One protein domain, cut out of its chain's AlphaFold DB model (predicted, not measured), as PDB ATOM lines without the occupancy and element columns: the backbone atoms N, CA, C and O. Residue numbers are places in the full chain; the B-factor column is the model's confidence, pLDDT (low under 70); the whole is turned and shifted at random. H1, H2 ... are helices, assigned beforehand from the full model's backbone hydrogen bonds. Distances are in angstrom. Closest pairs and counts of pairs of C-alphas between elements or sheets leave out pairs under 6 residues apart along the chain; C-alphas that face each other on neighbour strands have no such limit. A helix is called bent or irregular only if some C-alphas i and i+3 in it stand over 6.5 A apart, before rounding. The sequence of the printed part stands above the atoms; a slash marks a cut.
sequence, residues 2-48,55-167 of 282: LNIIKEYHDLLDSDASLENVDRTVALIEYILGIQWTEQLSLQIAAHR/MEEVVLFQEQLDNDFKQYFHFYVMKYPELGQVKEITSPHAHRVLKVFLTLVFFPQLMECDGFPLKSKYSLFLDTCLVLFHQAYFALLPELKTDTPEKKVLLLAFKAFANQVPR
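This is residues 2 to 48 and 55 to 167 of the 282 residues of an uncharacterized protein of Gammaproteobacteria bacterium (UniProt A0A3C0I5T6). Four helices side by side, H2, H5, H6 and H7, make a bundle with H5 nearest its middle, and the long H2 reaches well past its contacts with the others. Short H1 packs on H2 and H6 at one side, while long H3 stands off at the other side and turns at one end into short H4, which packs on H5 and H7. The printed part has 160 residues with seven named helices, H1 to H7 in chain order, and no named strand: the class is all helix. The whole is compact, with a radius of gyration of the C-alphas of 16.6 A, and spans 56 by 38 by 29 A.

Find C-alpha 18 at (269.257, 284.197, 226.210); from there H2, residues 18 to 46, runs 42.4 A to C-alpha 46 at (300.347, 300.567, 202.497). Before it is H1, residues 4 to 12, 12.1 A long. Beyond the cut come H3, residues 55 to 79, 35.8 A, and H4, residues 81 to 88, 11.5 A. H5, residues 92 to 111, measures 28.3 A and is irregular, but only just: C-alphas 105 and 108 are 6.8 A apart. H6, residues 124 to 143, measures 28.0 A with a kink of 36 degrees near residue 137. H7, residues 149 to 162, runs 20.0 A to C-alpha 162 at (285.246, 294.240, 235.166).

Look along H2 first: its residues 18 to 31 alone touch H6, closest at the C-alphas of Val 21 and Gln 135, 5.6 A, at a shallow tilt of 25 degrees, opposite ways. H1 and H2 form a helical hairpin, with the C-alphas of Leu 11 and Asn 20 closest at 6.8 A. H5 and H7 touch and run the same way at a shallow tilt of 23 degrees; their closest C-alphas, of Phe 101 and Ala 157, are 5.0 A apart. H5 and H6 form another hairpin, closest at the C-alphas of Leu 104 and Cys 129, 6.6 A. H4 touches H7, with the C-alphas of Glu 82 and Pro 149 closest at 5.2 A. H3 and H4 only just touch, only at the corner. H2 and H7 are apart. Every O i to N i+4 pair is within hydrogen-bond range in H1, H2, H3, H4 and H7, against 13 of 16 in H5 and 13 of 16 in H6.

The C-alphas of Arg 48 and Thr 146, the two farthest apart, are 56.6 A apart. Residues 49 to 54 are not printed, and the gap from C-alpha 48 to C-alpha 55 is 12.9 A. Residues 59 to 64, which belong to H3, stand free. The link from H5 to H6 is long, 12 residues. Confidence is under 70 at residues 34 to 48, 55 to 69, 72 to 73 and 107 to 122.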
ATOM      1  N   LEU A   2     274.502 293.856 208.063       72.25
ATOM      2  CA  LEU A   2     273.983 294.183 209.392       72.25
ATOM      3  C   LEU A   2     274.263 295.666 209.656       72.25
ATOM      4  O   LEU A   2     275.395 296.117 209.484       72.25
ATOM      5  N   ASN A   3     273.241 296.437 210.023       88.69
ATOM      6  CA  ASN A   3     273.458 297.809 210.464       88.69
ATOM      7  C   ASN A   3     273.863 297.755 211.939       88.69
ATOM      8  O   ASN A   3     272.994 297.658 212.798       88.69
ATOM      9  N   ILE A   4     275.173 297.787 212.203       87.69
ATOM     10  CA  ILE A   4     275.767 297.632 213.543       87.69
ATOM     11  C   ILE A   4     275.137 298.598 214.545       87.69
ATOM     12  O   ILE A   4     274.772 298.187 215.637       87.69
ATOM     13  N   ILE A   5     274.976 299.867 214.157       89.31
ATOM     14  CA  ILE A   5     274.431 300.909 215.035       89.31
ATOM     15  C   ILE A   5     272.975 300.599 215.378       89.31
ATOM     16  O   ILE A   5     272.581 300.701 216.534       89.31
ATOM     17  N   LYS A   6     272.182 300.185 214.384       92.44
ATOM     18  CA  LYS A   6     270.789 299.805 214.621       92.44
ATOM     19  C   LYS A   6     270.695 298.573 215.524       92.44
ATOM     20  O   LYS A   6     269.954 298.615 216.489       92.44
ATOM     21  N   GLU A   7     271.454 297.517 215.232       92.75
ATOM     22  CA  GLU A   7     271.432 296.283 216.031       92.75
ATOM     23  C   GLU A   7     271.867 296.544 217.478       92.75
ATOM     24  O   GLU A   7     271.256 296.030 218.405       92.75
ATOM     25  N   TYR A   8     272.887 297.382 217.674       92.62
ATOM     26  CA  TYR A   8     273.330 297.812 218.996       92.62
ATOM     27  C   TYR A   8     272.224 298.551 219.766       92.62
ATOM     28  O   TYR A   8     271.966 298.213 220.915       92.62
ATOM     29  N   HIS A   9     271.539 299.513 219.139       92.25
ATOM     30  CA  HIS A   9     270.412 300.204 219.776       92.25
ATOM     31  C   HIS A   9     269.234 299.265 220.058       92.25
ATOM     32  O   HIS A   9     268.699 299.285 221.160       92.25
ATOM     33  N   ASP A  10     268.893 298.389 219.110       93.12
ATOM     34  CA  ASP A  10     267.839 297.390 219.293       93.12
ATOM     35  C   ASP A  10     268.169 296.441 220.470       93.12
ATOM     36  O   ASP A  10     267.258 295.978 221.150       93.12
ATOM     37  N   LEU A  11     269.453 296.148 220.723       92.94
ATOM     38  CA  LEU A  11     269.906 295.353 221.871       92.94
ATOM     39  C   LEU A  11     269.908 296.141 223.186       92.94
ATOM     40  O   LEU A  11     269.549 295.576 224.220       92.94
ATOM     41  N   LEU A  12     270.291 297.421 223.158       90.50
ATOM     42  CA  LEU A  12     270.249 298.305 224.327       90.50
ATOM     43  C   LEU A  12     268.831 298.480 224.872       90.50
ATOM     44  O   LEU A  12     268.640 298.463 226.084       90.50
ATOM     45  N   ASP A  13     267.854 298.627 223.978       90.31
ATOM     46  CA  ASP A  13     266.453 298.866 224.335       90.31
ATOM     47  C   ASP A  13     265.691 297.562 224.647       90.31
ATOM     48  O   ASP A  13     264.489 297.589 224.916       90.31
ATOM     49  N   SER A  14     266.360 296.407 224.571       90.31
ATOM     50  CA  SER A  14     265.734 295.096 224.748       90.31
ATOM     51  C   SER A  14     265.905 294.531 226.153       90.31
ATOM     52  O   SER A  14     266.973 294.630 226.759       90.31
ATOM     53  N   ASP A  15     264.871 293.833 226.624       93.50
ATOM     54  CA  ASP A  15     264.938 293.070 227.866       93.50
ATOM     55  C   ASP A  15     266.038 292.003 227.818       93.50
ATOM     56  O   ASP A  15     266.394 291.461 226.761       93.50
ATOM     57  N   ALA A  16     266.562 291.663 228.994       93.44
ATOM     58  CA  ALA A  16     267.574 290.632 229.100       93.44
ATOM     59  C   ALA A  16     267.011 289.263 228.686       93.44
ATOM     60  O   ALA A  16     266.040 288.777 229.264       93.44
ATOM     61  N   SER A  17     267.624 288.609 227.695       96.38
ATOM     62  CA  SER A  17     267.209 287.266 227.267       96.38
ATOM     63  C   SER A  17     268.373 286.431 226.738       96.38
ATOM     64  O   SER A  17     269.372 286.959 226.254       96.38
ATOM     65  N   LEU A  18     268.246 285.098 226.783       95.12
ATOM     66  CA  LEU A  18     269.257 284.197 226.210       95.12
ATOM     67  C   LEU A  18     269.449 284.418 224.700       95.12
ATOM     68  O   LEU A  18     270.558 284.263 224.195       95.12
ATOM     69  N   GLU A  19     268.385 284.798 223.988       96.25
ATOM     70  CA  GLU A  19     268.459 285.174 222.574       96.25
ATOM     71  C   GLU A  19     269.289 286.448 222.389       96.25
ATOM     72  O   GLU A  19     270.156 286.497 221.518       96.25
ATOM     73  N   ASN A  20     269.086 287.454 223.242       95.94
ATOM     74  CA  ASN A  20     269.848 288.698 223.189       95.94
ATOM     75  C   ASN A  20     271.311 288.506 223.610       95.94
ATOM     76  O   ASN A  20     272.181 289.167 223.046       95.94
ATOM     77  N   VAL A  21     271.628 287.548 224.492       95.94
ATOM     78  CA  VAL A  21     273.019 287.114 224.731       95.94
ATOM     79  C   VAL A  21     273.643 286.597 223.430       95.94
ATOM     80  O   VAL A  21     274.706 287.072 223.029       95.94
ATOM     81  N   ASP A  22     272.972 285.670 222.739       94.50
ATOM     82  CA  ASP A  22     273.470 285.089 221.485       94.50
ATOM     83  C   ASP A  22     273.618 286.159 220.379       94.50
ATOM     84  O   ASP A  22     274.638 286.191 219.682       94.50
ATOM     85  N   ARG A  23     272.647 287.076 220.256       95.81
ATOM     86  CA  ARG A  23     272.689 288.214 219.318       95.81
ATOM     87  C   ARG A  23     273.820 289.188 219.635       95.81
ATOM     88  O   ARG A  23     274.521 289.610 218.719       95.81
ATOM     89  N   THR A  24     274.037 289.508 220.910       95.25
ATOM     90  CA  THR A  24     275.115 290.419 221.319       95.25
ATOM     91  C   THR A  24     276.483 289.807 221.027       95.25
ATOM     92  O   THR A  24     277.354 290.492 220.493       95.25
ATOM     93  N   VAL A  25     276.673 288.504 221.282       92.25
ATOM     94  CA  VAL A  25     277.909 287.808 220.886       92.25
ATOM     95  C   VAL A  25     278.113 287.879 219.370       92.25
ATOM     96  O   VAL A  25     279.201 288.242 218.930       92.25
ATOM     97  N   ALA A  26     277.076 287.603 218.573       90.56
ATOM     98  CA  ALA A  26     277.169 287.670 217.114       90.56
ATOM     99  C   ALA A  26     277.489 289.087 216.602       90.56
ATOM    100  O   ALA A  26     278.259 289.244 215.652       90.56
ATOM    101  N   LEU A  27     276.938 290.127 217.238       91.31
ATOM    102  CA  LEU A  27     277.261 291.520 216.927       91.31
ATOM    103  C   LEU A  27     278.736 291.824 217.213       91.31
ATOM    104  O   LEU A  27     279.400 292.440 216.380       91.31
ATOM    105  N   ILE A  28     279.262 291.358 218.347       88.62
ATOM    106  CA  ILE A  28     280.676 291.531 218.707       88.62
ATOM    107  C   ILE A  28     281.585 290.809 217.705       88.62
ATOM    108  O   ILE A  28     282.521 291.416 217.184       88.62
ATOM    109  N   GLU A  29     281.280 289.551 217.372       85.12
ATOM    110  CA  GLU A  29     281.994 288.781 216.342       85.12
ATOM    111  C   GLU A  29     281.989 289.515 214.987       85.12
ATOM    112  O   GLU A  29     283.007 289.561 214.293       85.12
ATOM    113  N   TYR A  30     280.867 290.148 214.624       84.69
ATOM    114  CA  TYR A  30     280.745 290.926 213.392       84.69
ATOM    115  C   TYR A  30     281.567 292.224 213.409       84.69
ATOM    116  O   TYR A  30     282.238 292.528 212.419       84.69
ATOM    117  N   ILE A  31     281.548 292.974 214.521       82.31
ATOM    118  CA  ILE A  31     282.365 294.187 214.707       82.31
ATOM    119  C   ILE A  31     283.851 293.844 214.545       82.31
ATOM    120  O   ILE A  31     284.558 294.519 213.795       82.31
ATOM    121  N   LEU A  32     284.296 292.760 215.186       76.94
ATOM    122  CA  LEU A  32     285.671 292.269 215.084       76.94
ATOM    123  C   LEU A  32     286.022 291.857 213.654       76.94
ATOM    124  O   LEU A  32     287.062 292.258 213.135       76.94
ATOM    125  N   GLY A  33     285.126 291.123 212.986       73.31
ATOM    126  CA  GLY A  33     285.284 290.735 211.586       73.31
ATOM    127  C   GLY A  33     285.522 291.933 210.664       73.31
ATOM    128  O   GLY A  33     286.449 291.909 209.854       73.31
ATOM    129  N   ILE A  34     284.736 293.005 210.811       68.56
ATOM    130  CA  ILE A  34     284.909 294.230 210.016       68.56
ATOM    131  C   ILE A  34     286.254 294.888 210.310       68.56
ATOM    132  O   ILE A  34     287.007 295.167 209.377       68.56
ATOM    133  N   GLN A  35     286.582 295.092 211.586       66.50
ATOM    134  CA  GLN A  35     287.821 295.766 211.979       66.50
ATOM    135  C   GLN A  35     289.064 295.022 211.479       66.50
ATOM    136  O   GLN A  35     290.001 295.654 210.985       66.50
ATOM    137  N   TRP A  36     289.036 293.689 211.498       64.81
ATOM    138  CA  TRP A  36     290.086 292.876 210.892       64.81
ATOM    139  C   TRP A  36     290.175 293.064 209.378       64.81
ATOM    140  O   TRP A  36     291.269 293.281 208.855       64.81
ATOM    141  N   THR A  37     289.051 293.034 208.654       62.03
ATOM    142  CA  THR A  37     289.075 293.238 207.193       62.03
ATOM    143  C   THR A  37     289.563 294.632 206.787       62.03
ATOM    144  O   THR A  37     290.254 294.772 205.774       62.03
ATOM    145  N   GLU A  38     289.259 295.661 207.580       63.31
ATOM    146  CA  GLU A  38     289.727 297.030 207.353       63.31
ATOM    147  C   GLU A  38     291.231 297.168 207.620       63.31
ATOM    148  O   GLU A  38     291.940 297.749 206.796       63.31
ATOM    149  N   GLN A  39     291.745 296.584 208.708       62.53
ATOM    150  CA  GLN A  39     293.186 296.541 208.990       62.53
ATOM    151  C   GLN A  39     293.969 295.818 207.894       62.53
ATOM    152  O   GLN A  39     294.963 296.354 207.403       62.53
ATOM    153  N   LEU A  40     293.492 294.645 207.472       59.16
ATOM    154  CA  LEU A  40     294.075 293.893 206.358       59.16
ATOM    155  C   LEU A  40     294.111 294.750 205.088       59.16
ATOM    156  O   LEU A  40     295.145 294.868 204.437       59.16
ATOM    157  N   SER A  41     293.007 295.433 204.776       60.00
ATOM    158  CA  SER A  41     292.926 296.324 203.614       60.00
ATOM    159  C   SER A  41     293.899 297.506 203.699       60.00
ATOM    160  O   SER A  41     294.482 297.889 202.683       60.00
ATOM    161  N   LEU A  42     294.106 298.080 204.889       62.25
ATOM    162  CA  LEU A  42     295.056 299.175 205.122       62.25
ATOM    163  C   LEU A  42     296.515 298.717 205.019       62.25
ATOM    164  O   LEU A  42     297.326 299.431 204.428       62.25
ATOM    165  N   GLN A  43     296.849 297.530 205.533       59.97
ATOM    166  CA  GLN A  43     298.183 296.937 205.383       59.97
ATOM    167  C   GLN A  43     298.496 296.641 203.910       59.97
ATOM    168  O   GLN A  43     299.543 297.068 203.417       59.97
ATOM    169  N   ILE A  44     297.543 296.040 203.184       58.03
ATOM    170  CA  ILE A  44     297.635 295.782 201.736       58.03
ATOM    171  C   ILE A  44     297.782 297.096 200.950       58.03
ATOM    172  O   ILE A  44     298.577 297.193 200.014       58.03
ATOM    173  N   ALA A  45     297.043 298.146 201.322       59.16
ATOM    174  CA  ALA A  45     297.137 299.447 200.660       59.16
ATOM    175  C   ALA A  45     298.473 300.166 200.929       59.16
ATOM    176  O   ALA A  45     298.962 300.879 200.049       59.16
ATOM    177  N   ALA A  46     299.064 299.980 202.114       58.69
ATOM    178  CA  ALA A  46     300.347 300.567 202.497       58.69
ATOM    179  C   ALA A  46     301.557 299.869 201.848       58.69
ATOM    180  O   ALA A  46     302.589 300.511 201.658       58.69
ATOM    181  N   HIS A  47     301.431 298.591 201.475       55.44
ATOM    182  CA  HIS A  47     302.527 297.752 200.964       55.44
ATOM    183  C   HIS A  47     302.431 297.459 199.462       55.44
ATOM    184  O   HIS A  47     302.927 296.446 198.991       55.44
ATOM    185  N   ARG A  48     301.816 298.362 198.690       51.97
ATOM    186  CA  ARG A  48     301.449 298.181 197.275       51.97
ATOM    187  C   ARG A  48     302.638 298.105 196.288       51.97
ATOM    188  O   ARG A  48     302.661 298.850 195.317       51.97
ATOM    189  N   MET A  55     299.754 287.144 200.465       53.81
ATOM    190  CA  MET A  55     298.798 286.086 200.845       53.81
ATOM    191  C   MET A  55     299.389 285.116 201.876       53.81
ATOM    192  O   MET A  55     298.647 284.618 202.719       53.81
ATOM    193  N   GLU A  56     300.701 284.862 201.836       57.88
ATOM    194  CA  GLU A  56     301.380 284.062 202.865       57.88
ATOM    195  C   GLU A  56     301.397 284.793 204.210       57.88
ATOM    196  O   GLU A  56     301.136 284.165 205.229       57.88
ATOM    197  N   GLU A  57     301.618 286.111 204.227       55.28
ATOM    198  CA  GLU A  57     301.674 286.909 205.460       55.28
ATOM    199  C   GLU A  57     300.309 287.007 206.167       55.28
ATOM    200  O   GLU A  57     300.229 286.872 207.387       55.28
ATOM    201  N   VAL A  58     299.214 287.137 205.407       54.69
ATOM    202  CA  VAL A  58     297.843 287.110 205.951       54.69
ATOM    203  C   VAL A  58     297.492 285.739 206.537       54.69
ATOM    204  O   VAL A  58     296.911 285.665 207.620       54.69
ATOM    205  N   VAL A  59     297.862 284.652 205.852       61.28
ATOM    206  CA  VAL A  59     297.650 283.285 206.355       61.28
ATOM    207  C   VAL A  59     298.498 283.033 207.604       61.28
ATOM    208  O   VAL A  59     297.972 282.523 208.590       61.28
ATOM    209  N   LEU A  60     299.764 283.462 207.612       59.81
ATOM    210  CA  LEU A  60     300.661 283.385 208.772       59.81
ATOM    211  C   LEU A  60     300.115 284.160 209.974       59.81
ATOM    212  O   LEU A  60     300.156 283.654 211.091       59.81
ATOM    213  N   PHE A  61     299.567 285.356 209.760       55.03
ATOM    214  CA  PHE A  61     298.983 286.154 210.836       55.03
ATOM    215  C   PHE A  61     297.690 285.534 211.384       55.03
ATOM    216  O   PHE A  61     297.482 285.518 212.597       55.03
ATOM    217  N   GLN A  62     296.843 284.963 210.520       57.91
ATOM    218  CA  GLN A  62     295.641 284.241 210.944       57.91
ATOM    219  C   GLN A  62     295.991 282.958 211.716       57.91
ATOM    220  O   GLN A  62     295.395 282.689 212.758       57.91
ATOM    221  N   GLU A  63     296.998 282.204 211.268       65.31
ATOM    222  CA  GLU A  63     297.542 281.059 212.010       65.31
ATOM    223  C   GLU A  63     298.171 281.482 213.344       65.31
ATOM    224  O   GLU A  63     298.058 280.760 214.337       65.31
ATOM    225  N   GLN A  64     298.813 282.649 213.391       65.25
ATOM    226  CA  GLN A  64     299.389 283.200 214.612       65.25
ATOM    227  C   GLN A  64     298.306 283.609 215.612       65.25
ATOM    228  O   GLN A  64     298.406 283.224 216.768       65.25
ATOM    229  N   LEU A  65     297.228 284.263 215.174       59.41
ATOM    230  CA  LEU A  65     296.053 284.560 216.003       59.41
ATOM    231  C   LEU A  65     295.374 283.292 216.527       59.41
ATOM    232  O   LEU A  65     295.039 283.218 217.707       59.41
ATOM    233  N   ASP A  66     295.209 282.276 215.679       64.94
ATOM    234  CA  ASP A  66     294.681 280.973 216.093       64.94
ATOM    235  C   ASP A  66     295.593 280.297 217.125       64.94
ATOM    236  O   ASP A  66     295.116 279.650 218.065       64.94
ATOM    237  N   ASN A  67     296.911 280.427 216.964       68.94
ATOM    238  CA  ASN A  67     297.890 279.908 217.911       68.94
ATOM    239  C   ASN A  67     297.894 280.698 219.219       68.94
ATOM    240  O   ASN A  67     297.892 280.074 220.278       68.94
ATOM    241  N   ASP A  68     297.829 282.025 219.168       65.00
ATOM    242  CA  ASP A  68     297.735 282.895 220.337       65.00
ATOM    243  C   ASP A  68     296.439 282.596 221.091       65.00
ATOM    244  O   ASP A  68     296.465 282.334 222.291       65.00
ATOM    245  N   PHE A  69     295.312 282.483 220.386       65.88
ATOM    246  CA  PHE A  69     294.037 282.072 220.965       65.88
ATOM    247  C   PHE A  69     294.133 280.700 221.640       65.88
ATOM    248  O   PHE A  69     293.711 280.546 222.787       65.88
ATOM    249  N   LYS A  70     294.732 279.699 220.981       70.56
ATOM    250  CA  LYS A  70     294.956 278.370 221.579       70.56
ATOM    251  C   LYS A  70     295.867 278.439 222.801       70.56
ATOM    252  O   LYS A  70     295.596 277.741 223.778       70.56
ATOM    253  N   GLN A  71     296.918 279.257 222.771       72.44
ATOM    254  CA  GLN A  71     297.852 279.434 223.884       72.44
ATOM    255  C   GLN A  71     297.185 280.125 225.071       72.44
ATOM    256  O   GLN A  71     297.271 279.616 226.188       72.44
ATOM    257  N   TYR A  72     296.461 281.222 224.844       68.62
ATOM    258  CA  TYR A  72     295.700 281.896 225.891       68.62
ATOM    259  C   TYR A  72     294.603 280.980 226.434       68.62
ATOM    260  O   TYR A  72     294.462 280.848 227.649       68.62
ATOM    261  N   PHE A  73     293.863 280.279 225.572       69.81
ATOM    262  CA  PHE A  73     292.843 279.335 226.021       69.81
ATOM    263  C   PHE A  73     293.464 278.227 226.873       69.81
ATOM    264  O   PHE A  73     292.961 277.926 227.953       69.81
ATOM    265  N   HIS A  74     294.600 277.672 226.448       74.44
ATOM    266  CA  HIS A  74     295.347 276.697 227.235       74.44
ATOM    267  C   HIS A  74     295.804 277.275 228.583       74.44
ATOM    268  O   HIS A  74     295.616 276.629 229.612       74.44
ATOM    269  N   PHE A  75     296.323 278.505 228.609       78.38
ATOM    270  CA  PHE A  75     296.701 279.201 229.840       78.38
ATOM    271  C   PHE A  75     295.516 279.355 230.804       78.38
ATOM    272  O   PHE A  75     295.642 279.038 231.988       78.38
ATOM    273  N   TYR A  76     294.350 279.781 230.312       74.38
ATOM    274  CA  TYR A  76     293.149 279.927 231.135       74.38
ATOM    275  C   TYR A  76     292.591 278.578 231.601       74.38
ATOM    276  O   TYR A  76     292.191 278.483 232.755       74.38
ATOM    277  N   VAL A  77     292.633 277.525 230.779       78.19
ATOM    278  CA  VAL A  77     292.258 276.161 231.204       78.19
ATOM    279  C   VAL A  77     293.197 275.637 232.294       78.19
ATOM    280  O   VAL A  77     292.743 275.002 233.243       78.19
ATOM    281  N   MET A  78     294.498 275.928 232.201       81.19
ATOM    282  CA  MET A  78     295.479 275.548 233.225       81.19
ATOM    283  C   MET A  78     295.294 276.334 234.528       81.19
ATOM    284  O   MET A  78     295.468 275.782 235.613       81.19
ATOM    285  N   LYS A  79     294.947 277.622 234.428       80.25
ATOM    286  CA  LYS A  79     294.710 278.494 235.584       80.25
ATOM    287  C   LYS A  79     293.357 278.230 236.254       80.25
ATOM    288  O   LYS A  79     293.254 278.393 237.468       80.25
ATOM    289  N   TYR A  80     292.354 277.823 235.477       80.19
ATOM    290  CA  TYR A  80     290.975 277.607 235.912       80.19
ATOM    291  C   TYR A  80     290.459 276.256 235.385       80.19
ATOM    292  O   TYR A  80     289.888 276.190 234.289       80.19
ATOM    293  N   PRO A  81     290.655 275.162 236.145       82.69
ATOM    294  CA  PRO A  81     290.264 273.810 235.738       82.69
ATOM    295  C   PRO A  81     288.778 273.667 235.378       82.69
ATOM    296  O   PRO A  81     288.411 272.809 234.573       82.69
ATOM    297  N   GLU A  82     287.918 274.516 235.942       84.12
ATOM    298  CA  GLU A  82     286.486 274.585 235.645       84.12
ATOM    299  C   GLU A  82     286.220 274.855 234.160       84.12
ATOM    300  O   GLU A  82     285.275 274.305 233.602       84.12
ATOM    301  N   LEU A  83     287.083 275.622 233.486       82.50
ATOM    302  CA  LEU A  83     286.965 275.886 232.050       82.50
ATOM    303  C   LEU A  83     287.154 274.607 231.220       82.50
ATOM    304  O   LEU A  83     286.477 274.415 230.209       82.50
ATOM    305  N   GLY A  84     288.037 273.709 231.671       79.31
ATOM    306  CA  GLY A  84     288.207 272.380 231.084       79.31
ATOM    307  C   GLY A  84     286.953 271.519 231.246       79.31
ATOM    308  O   GLY A  84     286.528 270.882 230.289       79.31
ATOM    309  N   GLN A  85     286.312 271.580 232.417       83.50
ATOM    310  CA  GLN A  85     285.073 270.845 232.694       83.50
ATOM    311  C   GLN A  85     283.914 271.345 231.826       83.50
ATOM    312  O   GLN A  85     283.229 270.537 231.209       83.50
ATOM    313  N   VAL A  86     283.723 272.666 231.710       81.69
ATOM    314  CA  VAL A  86     282.655 273.238 230.867       81.69
ATOM    315  C   VAL A  86     282.829 272.847 229.397       81.69
ATOM    316  O   VAL A  86     281.842 272.578 228.721       81.69
ATOM    317  N   LYS A  87     284.070 272.741 228.903       78.50
ATOM    318  CA  LYS A  87     284.358 272.309 227.525       78.50
ATOM    319  C   LYS A  87     283.883 270.883 227.224       78.50
ATOM    320  O   LYS A  87     283.562 270.581 226.076       78.50
ATOM    321  N   GLU A  88     283.856 270.009 228.224       82.06
ATOM    322  CA  GLU A  88     283.395 268.624 228.078       82.06
ATOM    323  C   GLU A  88     281.861 268.505 228.138       82.06
ATOM    324  O   GLU A  88     281.299 267.489 227.722       82.06
ATOM    325  N   ILE A  89     281.170 269.548 228.609       84.88
ATOM    326  CA  ILE A  89     279.711 269.584 228.724       84.88
ATOM    327  C   ILE A  89     279.099 270.021 227.389       84.88
ATOM    328  O   ILE A  89     279.325 271.120 226.895       84.88
ATOM    329  N   THR A  90     278.237 269.180 226.820       81.19
ATOM    330  CA  THR A  90     277.572 269.428 225.528       81.19
ATOM    331  C   THR A  90     276.254 270.207 225.647       81.19
ATOM    332  O   THR A  90     275.399 270.136 224.765       81.19
ATOM    333  N   SER A  91     276.052 270.944 226.744       89.06
ATOM    334  CA  SER A  91     274.802 271.666 226.995       89.06
ATOM    335  C   SER A  91     274.764 273.016 226.255       89.06
ATOM    336  O   SER A  91     275.801 273.665 226.092       89.06
ATOM    337  N   PRO A  92     273.573 273.502 225.846       88.44
ATOM    338  CA  PRO A  92     273.441 274.838 225.260       88.44
ATOM    339  C   PRO A  92     273.955 275.953 226.185       88.44
ATOM    340  O   PRO A  92     274.543 276.922 225.715       88.44
ATOM    341  N   HIS A  93     273.774 275.805 227.502       89.94
ATOM    342  CA  HIS A  93     274.268 276.755 228.501       89.94
ATOM    343  C   HIS A  93     275.795 276.766 228.582       89.94
ATOM    344  O   HIS A  93     276.383 277.843 228.587       89.94
ATOM    345  N   ALA A  94     276.440 275.596 228.570       88.25
ATOM    346  CA  ALA A  94     277.898 275.492 228.568       88.25
ATOM    347  C   ALA A  94     278.504 276.198 227.346       88.25
ATOM    348  O   ALA A  94     279.448 276.974 227.485       88.25
ATOM    349  N   HIS A  95     277.903 276.022 226.164       87.38
ATOM    350  CA  HIS A  95     278.344 276.715 224.949       87.38
ATOM    351  C   HIS A  95     278.209 278.238 225.056       87.38
ATOM    352  O   HIS A  95     279.139 278.963 224.707       87.38
ATOM    353  N   ARG A  96     277.083 278.735 225.584       93.25
ATOM    354  CA  ARG A  96     276.883 280.177 225.815       93.25
ATOM    355  C   ARG A  96     277.875 280.742 226.817       93.25
ATOM    356  O   ARG A  96     278.477 281.773 226.543       93.25
ATOM    357  N   VAL A  97     278.090 280.053 227.936       92.88
ATOM    358  CA  VAL A  97     279.075 280.458 228.947       92.88
ATOM    359  C   VAL A  97     280.472 280.531 228.344       92.88
ATOM    360  O   VAL A  97     281.168 281.515 228.569       92.88
ATOM    361  N   LEU A  98     280.870 279.543 227.536       89.00
ATOM    362  CA  LEU A  98     282.163 279.572 226.852       89.00
ATOM    363  C   LEU A  98     282.267 280.755 225.891       89.00
ATOM    364  O   LEU A  98     283.278 281.448 225.914       89.00
ATOM    365  N   LYS A  99     281.230 281.030 225.094       89.88
ATOM    366  CA  LYS A  99     281.209 282.203 224.211       89.88
ATOM    367  C   LYS A  99     281.349 283.506 224.992       89.88
ATOM    368  O   LYS A  99     282.233 284.294 224.685       89.88
ATOM    369  N   VAL A 100     280.536 283.706 226.030       93.69
ATOM    370  CA  VAL A 100     280.598 284.899 226.890       93.69
ATOM    371  C   VAL A 100     281.980 285.033 227.530       93.69
ATOM    372  O   VAL A 100     282.559 286.117 227.514       93.69
ATOM    373  N   PHE A 101     282.541 283.935 228.041       91.19
ATOM    374  CA  PHE A 101     283.880 283.910 228.624       91.19
ATOM    375  C   PHE A 101     284.943 284.333 227.612       91.19
ATOM    376  O   PHE A 101     285.741 285.220 227.899       91.19
ATOM    377  N   LEU A 102     284.934 283.741 226.417       85.56
ATOM    378  CA  LEU A 102     285.871 284.098 225.357       85.56
ATOM    379  C   LEU A 102     285.741 285.580 224.995       85.56
ATOM    380  O   LEU A 102     286.745 286.290 224.984       85.56
ATOM    381  N   THR A 103     284.511 286.058 224.796       87.88
ATOM    382  CA  THR A 103     284.226 287.444 224.416       87.88
ATOM    383  C   THR A 103     284.699 288.450 225.465       87.88
ATOM    384  O   THR A 103     285.406 289.400 225.137       87.88
ATOM    385  N   LEU A 104     284.346 288.238 226.733       90.25
ATOM    386  CA  LEU A 104     284.613 289.199 227.805       90.25
ATOM    387  C   LEU A 104     286.051 289.135 228.341       90.25
ATOM    388  O   LEU A 104     286.570 290.144 228.811       90.25
ATOM    389  N   VAL A 105     286.710 287.972 228.298       85.94
ATOM    390  CA  VAL A 105     288.045 287.797 228.902       85.94
ATOM    391  C   VAL A 105     289.176 288.067 227.918       85.94
ATOM    392  O   VAL A 105     290.177 288.663 228.315       85.94
ATOM    393  N   PHE A 106     289.046 287.618 226.668       75.88
ATOM    394  CA  PHE A 106     290.165 287.620 225.718       75.88
ATOM    395  C   PHE A 106     290.203 288.878 224.870       75.88
ATOM    396  O   PHE A 106     291.269 289.450 224.654       75.88
ATOM    397  N   PHE A 107     289.055 289.313 224.362       66.88
ATOM    398  CA  PHE A 107     289.054 290.345 223.333       66.88
ATOM    399  C   PHE A 107     289.485 291.727 223.816       66.88
ATOM    400  O   PHE A 107     290.189 292.385 223.055       66.88
ATOM    401  N   PRO A 108     289.197 292.176 225.052       66.44
ATOM    402  CA  PRO A 108     289.730 293.454 225.509       66.44
ATOM    403  C   PRO A 108     291.269 293.489 225.546       66.44
ATOM    404  O   PRO A 108     291.847 294.528 225.249       66.44
ATOM    405  N   GLN A 109     291.942 292.357 225.799       64.81
ATOM    406  CA  GLN A 109     293.412 292.268 225.744       64.81
ATOM    407  C   GLN A 109     293.946 292.330 224.305       64.81
ATOM    408  O   GLN A 109     294.982 292.939 224.058       64.81
ATOM    409  N   LEU A 110     293.224 291.749 223.340       60.69
ATOM    410  CA  LEU A 110     293.579 291.832 221.915       60.69
ATOM    411  C   LEU A 110     293.449 293.261 221.363       60.69
ATOM    412  O   LEU A 110     294.125 293.615 220.399       60.69
ATOM    413  N   MET A 111     292.611 294.093 221.985       58.66
ATOM    414  CA  MET A 111     292.463 295.502 221.618       58.66
ATOM    415  C   MET A 111     293.672 296.343 222.042       58.66
ATOM    416  O   MET A 111     293.911 297.373 221.427       58.66
ATOM    417  N   GLU A 112     294.458 295.922 223.040       59.62
ATOM    418  CA  GLU A 112     295.687 296.627 223.446       59.62
ATOM    419  C   GLU A 112     296.849 296.446 222.448       59.62
ATOM    420  O   GLU A 112     297.897 297.071 222.603       59.62
ATOM    421  N   CYS A 113     296.686 295.627 221.401       58.25
ATOM    422  CA  CYS A 113     297.679 295.488 220.341       58.25
ATOM    423  C   CYS A 113     297.757 296.759 219.473       58.25
ATOM    424  O   CYS A 113     296.742 297.241 218.969       58.25
ATOM    425  N   ASP A 114     298.980 297.236 219.202       50.75
ATOM    426  CA  ASP A 114     299.305 298.480 218.470       50.75
ATOM    427  C   ASP A 114     298.641 298.639 217.080       50.75
ATOM    428  O   ASP A 114     298.644 299.726 216.500       50.75
ATOM    429  N   GLY A 115     298.057 297.573 216.523       52.41
ATOM    430  CA  GLY A 115     297.305 297.610 215.268       52.41
ATOM    431  C   GLY A 115     295.886 298.174 215.394       52.41
ATOM    432  O   GLY A 115     295.323 298.617 214.390       52.41
ATOM    433  N   PHE A 116     295.284 298.169 216.587       52.47
ATOM    434  CA  PHE A 116     293.896 298.589 216.773       52.47
ATOM    435  C   PHE A 116     293.778 300.120 216.848       52.47
ATOM    436  O   PHE A 116     294.510 300.748 217.615       52.47
ATOM    437  N   PRO A 117     292.877 300.768 216.079       49.56
ATOM    438  CA  PRO A 117     292.744 302.224 216.076       49.56
ATOM    439  C   PRO A 117     292.129 302.733 217.393       49.56
ATOM    440  O   PRO A 117     290.949 303.067 217.478       49.56
ATOM    441  N   LEU A 118     292.943 302.818 218.445       51.28
ATOM    442  CA  LEU A 118     292.589 303.379 219.744       51.28
ATOM    443  C   LEU A 118     292.908 304.873 219.778       51.28
ATOM    444  O   LEU A 118     294.052 305.288 219.960       51.28
ATOM    445  N   LYS A 119     291.872 305.709 219.663       45.47
ATOM    446  CA  LYS A 119     291.949 307.097 220.154       45.47
ATOM    447  C   LYS A 119     290.854 307.495 221.134       45.47
ATOM    448  O   LYS A 119     291.007 308.524 221.787       45.47
ATOM    449  N   SER A 120     289.815 306.690 221.327       51.34
ATOM    450  CA  SER A 120     288.864 306.900 222.416       51.34
ATOM    451  C   SER A 120     288.944 305.742 223.404       51.34
ATOM    452  O   SER A 120     288.855 304.579 223.031       51.34
ATOM    453  N   LYS A 121     289.084 306.074 224.692       53.16
ATOM    454  CA  LYS A 121     289.028 305.131 225.828       53.16
ATOM    455  C   LYS A 121     287.657 304.439 225.980       53.16
ATOM    456  O   LYS A 121     287.463 303.677 226.915       53.16
ATOM    457  N   TYR A 122     286.731 304.747 225.077       57.97
ATOM    458  CA  TYR A 122     285.372 304.249 224.968       57.97
ATOM    459  C   TYR A 122     285.082 304.053 223.481       57.97
ATOM    460  O   TYR A 122     285.169 305.005 222.699       57.97
ATOM    461  N   SER A 123     284.822 302.817 223.078       78.12
ATOM    462  CA  SER A 123     284.496 302.450 221.705       78.12
ATOM    463  C   SER A 123     283.166 301.712 221.707       78.12
ATOM    464  O   SER A 123     282.826 301.064 222.693       78.12
ATOM    465  N   LEU A 124     282.455 301.747 220.579       84.06
ATOM    466  CA  LEU A 124     281.235 300.957 220.376       84.06
ATOM    467  C   LEU A 124     281.435 299.476 220.749       84.06
ATOM    468  O   LEU A 124     280.518 298.814 221.221       84.06
ATOM    469  N   PHE A 125     282.652 298.960 220.563       85.06
ATOM    470  CA  PHE A 125     283.027 297.615 220.976       85.06
ATOM    471  C   PHE A 125     282.937 297.423 222.497       85.06
ATOM    472  O   PHE A 125     282.278 296.490 222.944       85.06
ATOM    473  N   LEU A 126     283.548 298.319 223.288       86.69
ATOM    474  CA  LEU A 126     283.465 298.258 224.751       86.69
ATOM    475  C   LEU A 126     282.011 298.365 225.218       86.69
ATOM    476  O   LEU A 126     281.595 297.572 226.059       86.69
ATOM    477  N   ASP A 127     281.237 299.273 224.624       89.31
ATOM    478  CA  ASP A 127     279.815 299.420 224.935       89.31
ATOM    479  C   ASP A 127     279.043 298.123 224.655       89.31
ATOM    480  O   ASP A 127     278.252 297.666 225.477       89.31
ATOM    481  N   THR A 128     279.331 297.459 223.535       91.94
ATOM    482  CA  THR A 128     278.701 296.174 223.200       91.94
ATOM    483  C   THR A 128     279.128 295.063 224.174       91.94
ATOM    484  O   THR A 128     278.312 294.216 224.538       91.94
ATOM    485  N   CYS A 129     280.374 295.069 224.664       92.62
ATOM    486  CA  CYS A 129     280.808 294.154 225.725       92.62
ATOM    487  C   CYS A 129     280.101 294.423 227.063       92.62
ATOM    488  O   CYS A 129     279.769 293.467 227.764       92.62
ATOM    489  N   LEU A 130     279.835 295.690 227.409       93.06
ATOM    490  CA  LEU A 130     279.030 296.047 228.584       93.06
ATOM    491  C   LEU A 130     277.596 295.520 228.442       93.06
ATOM    492  O   LEU A 130     277.080 294.899 229.371       93.06
ATOM    493  N   VAL A 131     276.987 295.667 227.260       95.12
ATOM    494  CA  VAL A 131     275.674 295.070 226.962       95.12
ATOM    495  C   VAL A 131     275.720 293.552 227.125       95.12
ATOM    496  O   VAL A 131     274.860 292.992 227.801       95.12
ATOM    497  N   LEU A 132     276.747 292.876 226.594       96.31
ATOM    498  CA  LEU A 132     276.893 291.426 226.751       96.31
ATOM    499  C   LEU A 132     277.000 291.020 228.223       96.31
ATOM    500  O   LEU A 132     276.384 290.031 228.621       96.31
ATOM    501  N   PHE A 133     277.768 291.766 229.021       96.50
ATOM    502  CA  PHE A 133     277.860 291.532 230.458       96.50
ATOM    503  C   PHE A 133     276.473 291.603 231.103       96.50
ATOM    504  O   PHE A 133     276.076 290.648 231.766       96.50
ATOM    505  N   HIS A 134     275.723 292.687 230.880       95.69
ATOM    506  CA  HIS A 134     274.400 292.873 231.485       95.69
ATOM    507  C   HIS A 134     273.403 291.800 231.040       95.69
ATOM    508  O   HIS A 134     272.725 291.202 231.874       95.69
ATOM    509  N   GLN A 135     273.365 291.496 229.743       95.62
ATOM    510  CA  GLN A 135     272.522 290.441 229.181       95.62
ATOM    511  C   GLN A 135     272.856 289.079 229.806       95.62
ATOM    512  O   GLN A 135     271.967 288.350 230.244       95.62
ATOM    513  N   ALA A 136     274.143 288.738 229.917       97.19
ATOM    514  CA  ALA A 136     274.564 287.486 230.534       97.19
ATOM    515  C   ALA A 136     274.285 287.455 232.047       97.19
ATOM    516  O   ALA A 136     273.919 286.404 232.573       97.19
ATOM    517  N   TYR A 137     274.431 288.582 232.743       97.25
ATOM    518  CA  TYR A 137     274.149 288.686 234.172       97.25
ATOM    519  C   TYR A 137     272.664 288.464 234.472       97.25
ATOM    520  O   TYR A 137     272.334 287.656 235.334       97.25
ATOM    521  N   PHE A 138     271.767 289.117 233.731       96.25
ATOM    522  CA  PHE A 138     270.332 289.052 234.015       96.25
ATOM    523  C   PHE A 138     269.611 287.870 233.360       96.25
ATOM    524  O   PHE A 138     268.612 287.415 233.904       96.25
ATOM    525  N   ALA A 139     270.101 287.342 232.232       96.19
ATOM    526  CA  ALA A 139     269.421 286.253 231.524       96.19
ATOM    527  C   ALA A 139     270.136 284.903 231.598       96.19
ATOM    528  O   ALA A 139     269.476 283.870 231.631       96.19
ATOM    529  N   LEU A 140     271.474 284.873 231.587       96.25
ATOM    530  CA  LEU A 140     272.217 283.608 231.559       96.25
ATOM    531  C   LEU A 140     272.544 283.102 232.962       96.25
ATOM    532  O   LEU A 140     272.360 281.920 233.227       96.25
ATOM    533  N   LEU A 141     273.025 283.969 233.855       96.38
ATOM    534  CA  LEU A 141     273.429 283.582 235.208       96.38
ATOM    535  C   LEU A 141     272.295 282.933 236.031       96.38
ATOM    536  O   LEU A 141     272.589 281.922 236.673       96.38
ATOM    537  N   PRO A 142     271.032 283.420 236.005       95.56
ATOM    538  CA  PRO A 142     269.945 282.819 236.789       95.56
ATOM    539  C   PRO A 142     269.547 281.412 236.324       95.56
ATOM    540  O   PRO A 142     269.084 280.604 237.126       95.56
ATOM    541  N   GLU A 143     269.776 281.086 235.048       94.75
ATOM    542  CA  GLU A 143     269.502 279.760 234.474       94.75
ATOM    543  C   GLU A 143     270.528 278.701 234.918       94.75
ATOM    544  O   GLU A 143     270.326 277.491 234.753       94.75
ATOM    545  N   LEU A 144     271.659 279.134 235.488       93.56
ATOM    546  CA  LEU A 144     272.713 278.243 235.949       93.56
ATOM    547  C   LEU A 144     272.454 277.806 237.388       93.56
ATOM    548  O   LEU A 144     272.343 278.609 238.314       93.56
ATOM    549  N   LYS A 145     272.452 276.490 237.602       90.06
ATOM    550  CA  LYS A 145     272.351 275.922 238.949       90.06
ATOM    551  C   LYS A 145     273.543 276.344 239.810       90.06
ATOM    552  O   LYS A 145     274.674 276.471 239.325       90.06
ATOM    553  N   THR A 146     273.290 276.483 241.109       87.38
ATOM    554  CA  THR A 146     274.318 276.726 242.125       87.38
ATOM    555  C   THR A 146     275.426 275.670 242.043       87.38
ATOM    556  O   THR A 146     275.163 274.501 241.762       87.38
ATOM    557  N   ASP A 147     276.670 276.106 242.242       85.94
ATOM    558  CA  ASP A 147     277.883 275.273 242.266       85.94
ATOM    559  C   ASP A 147     278.240 274.503 240.984       85.94
ATOM    560  O   ASP A 147     279.109 273.626 241.004       85.94
ATOM    561  N   THR A 148     277.654 274.864 239.843       91.69
ATOM    562  CA  THR A 148     278.044 274.307 238.539       91.69
ATOM    563  C   THR A 148     279.355 274.906 238.013       91.69
ATOM    564  O   THR A 148     279.658 276.076 238.287       91.69
ATOM    565  N   PRO A 149     280.158 274.143 237.244       90.12
ATOM    566  CA  PRO A 149     281.349 274.685 236.593       90.12
ATOM    567  C   PRO A 149     280.992 275.810 235.608       90.12
ATOM    568  O   PRO A 149     281.735 276.786 235.524       90.12
ATOM    569  N   GLU A 150     279.828 275.748 234.951       92.94
ATOM    570  CA  GLU A 150     279.306 276.824 234.100       92.94
ATOM    571  C   GLU A 150     279.169 278.143 234.869       92.94
ATOM    572  O   GLU A 150     279.702 279.167 234.436       92.94
ATOM    573  N   LYS A 151     278.521 278.120 236.046       94.88
ATOM    574  CA  LYS A 151     278.363 279.321 236.880       94.88
ATOM    575  C   LYS A 151     279.722 279.881 237.300       94.88
ATOM    576  O   LYS A 151     279.946 281.085 237.204       94.88
ATOM    577  N   LYS A 152     280.659 279.018 237.708       93.88
ATOM    578  CA  LYS A 152     282.014 279.435 238.116       93.88
ATOM    579  C   LYS A 152     282.789 280.099 236.978       93.88
ATOM    580  O   LYS A 152     283.408 281.139 237.198       93.88
ATOM    581  N   VAL A 153     282.734 279.536 235.771       92.62
ATOM    582  CA  VAL A 153     283.388 280.108 234.582       92.62
ATOM    583  C   VAL A 153     282.762 281.449 234.203       92.62
ATOM    584  O   VAL A 153     283.491 282.396 233.906       92.62
ATOM    585  N   LEU A 154     281.434 281.569 234.262       95.50
ATOM    586  CA  LEU A 154     280.751 282.826 233.956       95.50
ATOM    587  C   LEU A 154     281.116 283.934 234.958       95.50
ATOM    588  O   LEU A 154     281.497 285.032 234.560       95.50
ATOM    589  N   LEU A 155     281.099 283.627 236.257       95.75
ATOM    590  CA  LEU A 155     281.508 284.561 237.312       95.75
ATOM    591  C   LEU A 155     282.979 284.976 237.182       95.75
ATOM    592  O   LEU A 155     283.338 286.129 237.434       95.75
ATOM    593  N   LEU A 156     283.841 284.053 236.755       93.25
ATOM    594  CA  LEU A 156     285.230 284.360 236.451       93.25
ATOM    595  C   LEU A 156     285.354 285.340 235.276       93.25
ATOM    596  O   LEU A 156     286.159 286.271 235.364       93.25
ATOM    597  N   ALA A 157     284.565 285.157 234.210       93.25
ATOM    598  CA  ALA A 157     284.525 286.095 233.089       93.25
ATOM    599  C   ALA A 157     284.119 287.493 233.550       93.25
ATOM    600  O   ALA A 157     284.813 288.461 233.239       93.25
ATOM    601  N   PHE A 158     283.055 287.588 234.350       96.19
ATOM    602  CA  PHE A 158     282.566 288.857 234.888       96.19
ATOM    603  C   PHE A 158     283.642 289.590 235.684       96.19
ATOM    604  O   PHE A 158     283.946 290.749 235.395       96.19
ATOM    605  N   LYS A 159     284.301 288.899 236.620       95.19
ATOM    606  CA  LYS A 159     285.393 289.488 237.401       95.19
ATOM    607  C   LYS A 159     286.566 289.920 236.525       95.19
ATOM    608  O   LYS A 159     287.138 290.990 236.741       95.19
ATOM    609  N   ALA A 160     286.981 289.076 235.583       91.44
ATOM    610  CA  ALA A 160     288.129 289.357 234.730       91.44
ATOM    611  C   ALA A 160     287.876 290.561 233.816       91.44
ATOM    612  O   ALA A 160     288.766 291.399 233.679       91.44
ATOM    613  N   PHE A 161     286.677 290.661 233.243       92.50
ATOM    614  CA  PHE A 161     286.269 291.778 232.401       92.50
ATOM    615  C   PHE A 161     286.131 293.075 233.193       92.50
ATOM    616  O   PHE A 161     286.737 294.073 232.815       92.50
ATOM    617  N   ALA A 162     285.432 293.052 234.333       93.62
ATOM    618  CA  ALA A 162     285.246 294.240 235.166       93.62
ATOM    619  C   ALA A 162     286.592 294.897 235.524       93.62
ATOM    620  O   ALA A 162     286.759 296.103 235.369       93.62
ATOM    621  N   ASN A 163     287.603 294.099 235.891       90.94
ATOM    622  CA  ASN A 163     288.948 294.603 236.203       90.94
ATOM    623  C   ASN A 163     289.685 295.250 235.016       90.94
ATOM    624  O   ASN A 163     290.622 296.014 235.243       90.94
ATOM    625  N   GLN A 164     289.282 294.959 233.779       87.19
ATOM    626  CA  GLN A 164     289.869 295.524 232.561       87.19
ATOM    627  C   GLN A 164     289.140 296.791 232.090       87.19
ATOM    628  O   GLN A 164     289.690 297.543 231.288       87.19
ATOM    629  N   VAL A 165     287.934 297.076 232.601       87.38
ATOM    630  CA  VAL A 165     287.178 298.273 232.205       87.38
ATOM    631  C   VAL A 165     287.957 299.540 232.593       87.38
ATOM    632  O   VAL A 165     288.325 299.688 233.765       87.38
ATOM    633  N   PRO A 166     288.246 300.463 231.649       84.75
ATOM    634  CA  PRO A 166     289.118 301.610 231.917       84.75
ATOM    635  C   PRO A 166     288.511 302.654 232.856       84.75
ATOM    636  O   PRO A 166     289.235 303.254 233.653       84.75
ATOM    637  N   ARG A 167     287.201 302.903 232.742       85.81
ATOM    638  CA  ARG A 167     286.491 303.882 233.567       85.81
ATOM    639  C   ARG A 167     286.204 303.276 234.939       85.81
ATOM    640  O   ARG A 167     285.614 302.209 235.050       85.81
TER     641      ARG A 167